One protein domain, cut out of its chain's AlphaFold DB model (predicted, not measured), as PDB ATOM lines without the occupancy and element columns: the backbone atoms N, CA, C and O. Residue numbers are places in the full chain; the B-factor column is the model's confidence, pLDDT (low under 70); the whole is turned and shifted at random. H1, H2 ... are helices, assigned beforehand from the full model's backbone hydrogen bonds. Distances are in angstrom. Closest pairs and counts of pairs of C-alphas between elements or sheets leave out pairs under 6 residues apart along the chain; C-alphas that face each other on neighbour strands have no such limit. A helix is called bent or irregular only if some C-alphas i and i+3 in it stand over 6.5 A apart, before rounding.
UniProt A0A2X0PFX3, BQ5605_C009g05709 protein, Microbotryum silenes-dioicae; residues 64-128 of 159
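This is residues 64 to 128 of the 159 residues of the protein "BQ5605_C009g05709 protein" of Microbotryum silenes-dioicae (UniProt A0A2X0PFX3). Two helices, H1 and H2, meet near their ends as an open L: residues 85 to 86 of H1 touch residues 100 to 104 of H2, and a long loop, residues 87 to 97, joins them at the corner. Past H2 the short helix H3 and a tail, residues 123 to 128, make the far end, with no helix packed on H3. The printed part has 65 residues with three named helices in the order H1, H2, H3 and no named strand; the class is all helix. It is extended and flat, with a radius of gyration of the C-alphas of 19.9 A and spans of 65 by 38 by 14 A.

Begin at H1, residues 64 to 86, and look at its residues 85 to 86, which alone touch H2, residues 98 to 112. The closest C-alphas of the two are those of Leu 86 and Arg 101, 5.3 A apart. Their lines stand at 84 degrees, about perpendicular. H3, residues 116 to 122, is apart from H1 and from H2. In H1 and H3 every O i to N i+4 pair is within hydrogen-bond range; in H2 it is 8 of 11.

Find C-alpha 64 at (-8.931, -8.528, -39.251); from there H1 runs 32.8 A to C-alpha 86 at (8.984, 0.441, -13.307). H2 runs 20.8 A from Met 98 to Phe 112; it is neither bent nor irregular, but only just: C-alphas 107 and 110 are 6.3 A apart. H3 runs 9.8 A from Asp 116 to C-alpha 122 at (30.607, -20.955, -5.052).

Look at Ser 66 and Ala 128, whose C-alphas are the two farthest apart, at 65.4 A. The printed part has no cut. The link from H1 to H2 is long, 11 residues, and that from H2 to H3 is tight, 3 residues. In the B-factor column of this model, pLDDT is under 70 at residue 114, residues 116 to 118 and residues 124 to 128.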
ATOM      1  N   PRO A  64      -9.984  -7.854 -40.017       89.25
ATOM      2  CA  PRO A  64      -8.931  -8.528 -39.251       89.25
ATOM      3  C   PRO A  64      -7.723  -7.615 -38.993       89.25
ATOM      4  O   PRO A  64      -7.153  -7.643 -37.905       89.25
ATOM      5  N   LEU A  65      -7.400  -6.730 -39.943       88.88
ATOM      6  CA  LEU A  65      -6.364  -5.711 -39.780       88.88
ATOM      7  C   LEU A  65      -6.719  -4.687 -38.692       88.88
ATOM      8  O   LEU A  65      -5.872  -4.356 -37.866       88.88
ATOM      9  N   SER A  66      -7.973  -4.227 -38.642       92.25
ATOM     10  CA  SER A  66      -8.441  -3.323 -37.585       92.25
ATOM     11  C   SER A  66      -8.346  -3.975 -36.203       92.25
ATOM     12  O   SER A  66      -7.876  -3.342 -35.261       92.25
ATOM     13  N   ARG A  67      -8.700  -5.263 -36.086       91.88
ATOM     14  CA  ARG A  67      -8.551  -6.025 -34.832       91.88
ATOM     15  C   ARG A  67      -7.087  -6.161 -34.420       91.88
ATOM     16  O   ARG A  67      -6.764  -5.948 -33.257       91.88
ATOM     17  N   GLY A  68      -6.203  -6.470 -35.371       95.00
ATOM     18  CA  GLY A  68      -4.762  -6.550 -35.125       95.00
ATOM     19  C   GLY A  68      -4.192  -5.227 -34.614       95.00
ATOM     20  O   GLY A  68      -3.480  -5.210 -33.614       95.00
ATOM     21  N   LEU A  69      -4.575  -4.109 -35.237       96.19
ATOM     22  CA  LEU A  69      -4.138  -2.781 -34.806       96.19
ATOM     23  C   LEU A  69      -4.676  -2.413 -33.418       96.19
ATOM     24  O   LEU A  69      -3.941  -1.841 -32.620       96.19
ATOM     25  N   GLN A  70      -5.926  -2.767 -33.105       94.00
ATOM     26  CA  GLN A  70      -6.496  -2.544 -31.773       94.00
ATOM     27  C   GLN A  70      -5.722  -3.312 -30.700       94.00
ATOM     28  O   GLN A  70      -5.317  -2.721 -29.702       94.00
ATOM     29  N   LEU A  71      -5.455  -4.602 -30.918       96.62
ATOM     30  CA  LEU A  71      -4.660  -5.406 -29.984       96.62
ATOM     31  C   LEU A  71      -3.233  -4.866 -29.847       96.62
ATOM     32  O   LEU A  71      -2.723  -4.767 -28.733       96.62
ATOM     33  N   GLY A  72      -2.618  -4.455 -30.958       97.50
ATOM     34  CA  GLY A  72      -1.305  -3.816 -30.960       97.50
ATOM     35  C   GLY A  72      -1.287  -2.521 -30.148       97.50
ATOM     36  O   GLY A  72      -0.401  -2.329 -29.322       97.50
ATOM     37  N   ALA A  73      -2.297  -1.665 -30.312       97.06
ATOM     38  CA  ALA A  73      -2.429  -0.428 -29.548       97.06
ATOM     39  C   ALA A  73      -2.621  -0.695 -28.047       97.06
ATOM     40  O   ALA A  73      -1.990  -0.033 -27.225       97.06
ATOM     41  N   PHE A  74      -3.432  -1.692 -27.677       97.44
ATOM     42  CA  PHE A  74      -3.609  -2.096 -26.279       97.44
ATOM     43  C   PHE A  74      -2.316  -2.631 -25.661       97.44
ATOM     44  O   PHE A  74      -1.947  -2.224 -24.556       97.44
ATOM     45  N   ALA A  75      -1.607  -3.508 -26.372       97.88
ATOM     46  CA  ALA A  75      -0.324  -4.035 -25.923       97.88
ATOM     47  C   ALA A  75       0.708  -2.909 -25.768       97.88
ATOM     48  O   ALA A  75       1.385  -2.829 -24.746       97.88
ATOM     49  N   PHE A  76       0.775  -1.996 -26.737       97.88
ATOM     50  CA  PHE A  76       1.688  -0.857 -26.714       97.88
ATOM     51  C   PHE A  76       1.392   0.109 -25.561       97.88
ATOM     52  O   PHE A  76       2.303   0.472 -24.821       97.88
ATOM     53  N   ALA A  77       0.125   0.470 -25.342       97.00
ATOM     54  CA  ALA A  77      -0.280   1.328 -24.229       97.00
ATOM     55  C   ALA A  77       0.035   0.687 -22.867       97.00
ATOM     56  O   ALA A  77       0.543   1.350 -21.957       97.00
ATOM     57  N   THR A  78      -0.211  -0.619 -22.741       97.31
ATOM     58  CA  THR A  78       0.144  -1.388 -21.542       97.31
ATOM     59  C   THR A  78       1.658  -1.397 -21.331       97.31
ATOM     60  O   THR A  78       2.124  -1.129 -20.226       97.31
ATOM     61  N   GLY A  79       2.432  -1.623 -22.396       97.31
ATOM     62  CA  GLY A  79       3.893  -1.604 -22.366       97.31
ATOM     63  C   GLY A  79       4.462  -0.247 -21.953       97.31
ATOM     64  O   GLY A  79       5.325  -0.193 -21.080       97.31
ATOM     65  N   ILE A  80       3.934   0.853 -22.502       96.69
ATOM     66  CA  ILE A  80       4.316   2.212 -22.090       96.69
ATOM     67  C   ILE A  80       4.015   2.428 -20.609       96.69
ATOM     68  O   ILE A  80       4.850   2.965 -19.888       96.69
ATOM     69  N   THR A  81       2.842   2.001 -20.145       94.31
ATOM     70  CA  THR A  81       2.451   2.161 -18.737       94.31
ATOM     71  C   THR A  81       3.399   1.393 -17.818       94.31
ATOM     72  O   THR A  81       3.876   1.936 -16.825       94.31
ATOM     73  N   PHE A  82       3.733   0.151 -18.170       94.38
ATOM     74  CA  PHE A  82       4.683  -0.666 -17.419       94.38
ATOM     75  C   PHE A  82       6.085  -0.041 -17.395       94.38
ATOM     76  O   PHE A  82       6.696   0.064 -16.333       94.38
ATOM     77  N   TYR A  83       6.563   0.443 -18.548       92.56
ATOM     78  CA  TYR A  83       7.830   1.165 -18.653       92.56
ATOM     79  C   TYR A  83       7.836   2.415 -17.772       92.56
ATOM     80  O   TYR A  83       8.784   2.623 -17.019       92.56
ATOM     81  N   ALA A  84       6.771   3.215 -17.816       90.12
ATOM     82  CA  ALA A  84       6.651   4.428 -17.021       90.12
ATOM     83  C   ALA A  84       6.696   4.133 -15.514       90.12
ATOM     84  O   ALA A  84       7.360   4.842 -14.775       90.12
ATOM     85  N   VAL A  85       6.016   3.079 -15.056       89.00
ATOM     86  CA  VAL A  85       5.928   2.749 -13.625       89.00
ATOM     87  C   VAL A  85       7.224   2.138 -13.083       89.00
ATOM     88  O   VAL A  85       7.620   2.465 -11.966       89.00
ATOM     89  N   LEU A  86       7.869   1.240 -13.833       86.88
ATOM     90  CA  LEU A  86       8.984   0.441 -13.307       86.88
ATOM     91  C   LEU A  86      10.366   0.897 -13.765       86.88
ATOM     92  O   LEU A  86      11.333   0.703 -13.035       86.88
ATOM     93  N   ILE A  87      10.486   1.456 -14.969       84.06
ATOM     94  CA  ILE A  87      11.789   1.704 -15.599       84.06
ATOM     95  C   ILE A  87      12.079   3.200 -15.656       84.06
ATOM     96  O   ILE A  87      13.163   3.626 -15.253       84.06
ATOM     97  N   TYR A  88      11.116   3.990 -16.131       86.00
ATOM     98  CA  TYR A  88      11.271   5.426 -16.299       86.00
ATOM     99  C   TYR A  88      11.584   6.104 -14.964       86.00
ATOM    100  O   TYR A  88      10.977   5.813 -13.931       86.00
ATOM    101  N   ASP A  89      12.575   6.987 -14.985       76.81
ATOM    102  CA  ASP A  89      12.993   7.754 -13.823       76.81
ATOM    103  C   ASP A  89      12.368   9.150 -13.901       76.81
ATOM    104  O   ASP A  89      12.668   9.938 -14.800       76.81
ATOM    105  N   PHE A  90      11.457   9.447 -12.977       78.81
ATOM    106  CA  PHE A  90      10.791  10.746 -12.895       78.81
ATOM    107  C   PHE A  90      11.638  11.789 -12.121       78.81
ATOM    108  O   PHE A  90      11.137  12.875 -11.807       78.81
ATOM    109  N   GLY A  91      12.898  11.481 -11.780       78.00
ATOM    110  CA  GLY A  91      13.874  12.378 -11.144       78.00
ATOM    111  C   GLY A  91      14.212  12.025  -9.687       78.00
ATOM    112  O   GLY A  91      13.717  11.066  -9.122       78.00
ATOM    113  N   GLU A  92      15.022  12.837  -9.007       71.12
ATOM    114  CA  GLU A  92      15.537  12.497  -7.659       71.12
ATOM    115  C   GLU A  92      14.507  12.572  -6.505       71.12
ATOM    116  O   GLU A  92      14.833  12.288  -5.353       71.12
ATOM    117  N   LYS A  93      13.261  12.986  -6.768       78.44
ATOM    118  CA  LYS A  93      12.219  13.156  -5.735       78.44
ATOM    119  C   LYS A  93      11.379  11.885  -5.593       78.44
ATOM    120  O   LYS A  93      11.129  11.217  -6.576       78.44
ATOM    121  N   GLU A  94      10.875  11.579  -4.397       77.94
ATOM    122  CA  GLU A  94       9.955  10.445  -4.189       77.94
ATOM    123  C   GLU A  94       8.683  10.584  -5.054       77.94
ATOM    124  O   GLU A  94       7.929  11.553  -4.917       77.94
ATOM    125  N   HIS A  95       8.423   9.608  -5.933       82.69
ATOM    126  CA  HIS A  95       7.204   9.542  -6.756       82.69
ATOM    127  C   HIS A  95       6.228   8.480  -6.263       82.69
ATOM    128  O   HIS A  95       6.599   7.510  -5.605       82.69
ATOM    129  N   CYS A  96       4.966   8.603  -6.678       83.75
ATOM    130  CA  CYS A  96       3.898   7.660  -6.337       83.75
ATOM    131  C   CYS A  96       4.157   6.208  -6.786       83.75
ATOM    132  O   CYS A  96       3.537   5.293  -6.249       83.75
ATOM    133  N   PHE A  97       5.077   5.984  -7.729       85.44
ATOM    134  CA  PHE A  97       5.421   4.655  -8.246       85.44
ATOM    135  C   PHE A  97       6.632   4.006  -7.551       85.44
ATOM    136  O   PHE A  97       6.862   2.808  -7.718       85.44
ATOM    137  N   MET A  98       7.361   4.750  -6.712       85.88
ATOM    138  CA  MET A  98       8.532   4.243  -5.983       85.88
ATOM    139  C   MET A  98       8.249   3.010  -5.107       85.88
ATOM    140  O   MET A  98       9.068   2.089  -5.121       85.88
ATOM    141  N   PRO A  99       7.116   2.913  -4.378       86.81
ATOM    142  CA  PRO A  99       6.823   1.725  -3.576       86.81
ATOM    143  C   PRO A  99       6.701   0.450  -4.418       86.81
ATOM    144  O   PRO A  99       7.205  -0.602  -4.029       86.81
ATOM    145  N   ILE A 100       6.068   0.549  -5.592       87.31
ATOM    146  CA  ILE A 100       5.876  -0.585  -6.505       87.31
ATOM    147  C   ILE A 100       7.216  -0.998  -7.114       87.31
ATOM    148  O   ILE A 100       7.517  -2.188  -7.166       87.31
ATOM    149  N   ARG A 101       8.044  -0.024  -7.511       87.38
ATOM    150  CA  ARG A 101       9.388  -0.280  -8.040       87.38
ATOM    151  C   ARG A 101      10.271  -0.999  -7.019       87.38
ATOM    152  O   ARG A 101      10.812  -2.049  -7.331       87.38
ATOM    153  N   ARG A 102      10.303  -0.531  -5.763       86.44
ATOM    154  CA  ARG A 102      11.041  -1.190  -4.665       86.44
ATOM    155  C   ARG A 102      10.559  -2.616  -4.403       86.44
ATOM    156  O   ARG A 102      11.370  -3.505  -4.158       86.44
ATOM    157  N   TRP A 103       9.245  -2.840  -4.447       89.56
ATOM    158  CA  TRP A 103       8.687  -4.185  -4.322       89.56
ATOM    159  C   TRP A 103       9.133  -5.082  -5.483       89.56
ATOM    160  O   TRP A 103       9.580  -6.202  -5.241       89.56
ATOM    161  N   PHE A 104       9.073  -4.587  -6.721       88.25
ATOM    162  CA  PHE A 104       9.493  -5.328  -7.909       88.25
ATOM    163  C   PHE A 104      10.993  -5.651  -7.894       88.25
ATOM    164  O   PHE A 104      11.381  -6.787  -8.169       88.25
ATOM    165  N   ASP A 105      11.831  -4.696  -7.497       86.00
ATOM    166  CA  ASP A 105      13.270  -4.897  -7.320       86.00
ATOM    167  C   ASP A 105      13.551  -5.956  -6.244       86.00
ATOM    168  O   ASP A 105      14.385  -6.837  -6.440       86.00
ATOM    169  N   ALA A 106      12.802  -5.957  -5.135       85.31
ATOM    170  CA  ALA A 106      12.925  -6.998  -4.116       85.31
ATOM    171  C   ALA A 106      12.555  -8.388  -4.666       85.31
ATOM    172  O   ALA A 106      13.262  -9.356  -4.390       85.31
ATOM    173  N   GLN A 107      11.500  -8.492  -5.484       85.94
ATOM    174  CA  GLN A 107      11.095  -9.763  -6.101       85.94
ATOM    175  C   GLN A 107      12.109 -10.261  -7.139       85.94
ATOM    176  O   GLN A 107      12.392 -11.455  -7.212       85.94
ATOM    177  N   THR A 108      12.659  -9.354  -7.945       84.25
ATOM    178  CA  THR A 108      13.601  -9.707  -9.015       84.25
ATOM    179  C   THR A 108      15.026  -9.895  -8.515       84.25
ATOM    180  O   THR A 108      15.784 -10.633  -9.145       84.25
ATOM    181  N   SER A 109      15.382  -9.322  -7.360       76.88
ATOM    182  CA  SER A 109      16.707  -9.489  -6.759       76.88
ATOM    183  C   SER A 109      17.061 -10.966  -6.579       76.88
ATOM    184  O   SER A 109      18.156 -11.372  -6.944       76.88
ATOM    185  N   GLY A 110      16.107 -11.800  -6.155       71.12
ATOM    186  CA  GLY A 110      16.308 -13.242  -6.001       71.12
ATOM    187  C   GLY A 110      16.467 -14.025  -7.310       71.12
ATOM    188  O   GLY A 110      17.047 -15.102  -7.287       71.12
ATOM    189  N   LEU A 111      15.985 -13.508  -8.448       76.25
ATOM    190  CA  LEU A 111      16.053 -14.203  -9.746       76.25
ATOM    191  C   LEU A 111      17.442 -14.123 -10.382       76.25
ATOM    192  O   LEU A 111      17.841 -15.025 -11.113       76.25
ATOM    193  N   PHE A 112      18.168 -13.040 -10.112       71.31
ATOM    194  CA  PHE A 112      19.503 -12.797 -10.660       71.31
ATOM    195  C   PHE A 112      20.611 -12.912  -9.607       71.31
ATOM    196  O   PHE A 112      21.781 -12.679  -9.911       71.31
ATOM    197  N   THR A 113      20.270 -13.291  -8.373       72.88
ATOM    198  CA  THR A 113      21.249 -13.600  -7.331       72.88
ATOM    199  C   THR A 113      21.302 -15.095  -7.071       72.88
ATOM    200  O   THR A 113      20.261 -15.731  -6.956       72.88
ATOM    201  N   LEU A 114      22.512 -15.631  -6.896       67.56
ATOM    202  CA  LEU A 114      22.715 -16.999  -6.419       67.56
ATOM    203  C   LEU A 114      21.926 -17.209  -5.121       67.56
ATOM    204  O   LEU A 114      22.047 -16.401  -4.189       67.56
ATOM    205  N   SER A 115      21.155 -18.293  -5.066       70.06
ATOM    206  CA  SER A 115      20.508 -18.752  -3.837       70.06
ATOM    207  C   SER A 115      21.557 -19.017  -2.755       70.06
ATOM    208  O   SER A 115      22.714 -19.293  -3.066       70.06
ATOM    209  N   ASP A 116      21.189 -18.978  -1.475       69.62
ATOM    210  CA  ASP A 116      22.157 -19.176  -0.381       69.62
ATOM    211  C   ASP A 116      22.921 -20.509  -0.492       69.62
ATOM    212  O   ASP A 116      24.098 -20.595  -0.141       69.62
ATOM    213  N   ARG A 117      22.279 -21.538  -1.064       66.12
ATOM    214  CA  ARG A 117      22.909 -22.831  -1.374       66.12
ATOM    215  C   ARG A 117      23.936 -22.729  -2.500       66.12
ATOM    216  O   ARG A 117      25.009 -23.315  -2.399       66.12
ATOM    217  N   GLU A 118      23.629 -21.983  -3.557       68.31
ATOM    218  CA  GLU A 118      24.557 -21.751  -4.666       68.31
ATOM    219  C   GLU A 118      25.699 -20.817  -4.256       68.31
ATOM    220  O   GLU A 118      26.843 -21.051  -4.630       68.31
ATOM    221  N   ARG A 119      25.433 -19.814  -3.408       73.00
ATOM    222  CA  ARG A 119      26.475 -18.986  -2.786       73.00
ATOM    223  C   ARG A 119      27.419 -19.834  -1.947       73.00
ATOM    224  O   ARG A 119      28.622 -19.677  -2.091       73.00
ATOM    225  N   ALA A 120      26.904 -20.765  -1.144       73.25
ATOM    226  CA  ALA A 120      27.734 -21.678  -0.356       73.25
ATOM    227  C   ALA A 120      28.569 -22.636  -1.227       73.25
ATOM    228  O   ALA A 120      29.694 -22.970  -0.866       73.25
ATOM    229  N   ALA A 121      28.054 -23.057  -2.386       71.94
ATOM    230  CA  ALA A 121      28.789 -23.903  -3.329       71.94
ATOM    231  C   ALA A 121      29.878 -23.141  -4.112       71.94
ATOM    232  O   ALA A 121      30.878 -23.732  -4.532       71.94
ATOM    233  N   VAL A 122      29.680 -21.837  -4.326       73.44
ATOM    234  CA  VAL A 122      30.607 -20.955  -5.052       73.44
ATOM    235  C   VAL A 122      31.576 -20.234  -4.106       73.44
ATOM    236  O   VAL A 122      32.618 -19.768  -4.564       73.44
ATOM    237  N   ASP A 123      31.295 -20.184  -2.799       74.06
ATOM    238  CA  ASP A 123      32.173 -19.564  -1.806       74.06
ATOM    239  C   ASP A 123      33.539 -20.287  -1.773       74.06
ATOM    240  O   ASP A 123      33.626 -21.463  -1.388       74.06
ATOM    241  N   PRO A 124      34.640 -19.608  -2.151       62.53
ATOM    242  CA  PRO A 124      35.974 -20.197  -2.133       62.53
ATOM    243  C   PRO A 124      36.431 -20.614  -0.727       62.53
ATOM    244  O   PRO A 124      37.348 -21.426  -0.614       62.53
ATOM    245  N   ARG A 125      35.791 -20.119   0.343       62.84
ATOM    246  CA  ARG A 125      36.076 -20.524   1.729       62.84
ATOM    247  C   ARG A 125      35.512 -21.902   2.070       62.84
ATOM    248  O   ARG A 125      36.148 -22.636   2.816       62.84
ATOM    249  N   VAL A 126      34.372 -22.286   1.490       56.09
ATOM    250  CA  VAL A 126      33.746 -23.602   1.724       56.09
ATOM    251  C   VAL A 126      34.520 -24.715   1.013       56.09
ATOM    252  O   VAL A 126      34.622 -25.823   1.538       56.09
ATOM    253  N   ARG A 127      35.171 -24.413  -0.121       54.53
ATOM    254  CA  ARG A 127      36.082 -25.350  -0.809       54.53
ATOM    255  C   ARG A 127      37.308 -25.752   0.021       54.53
ATOM    256  O   ARG A 127      37.927 -26.763  -0.294       54.53
ATOM    257  N   ALA A 128      37.665 -24.981   1.049       55.00
ATOM    258  CA  ALA A 128      38.849 -25.220   1.874       55.00
ATOM    259  C   ALA A 128      38.573 -26.044   3.146       55.00
ATOM    260  O   ALA A 128      39.517 -26.417   3.837       55.00
TER     261      ALA A 128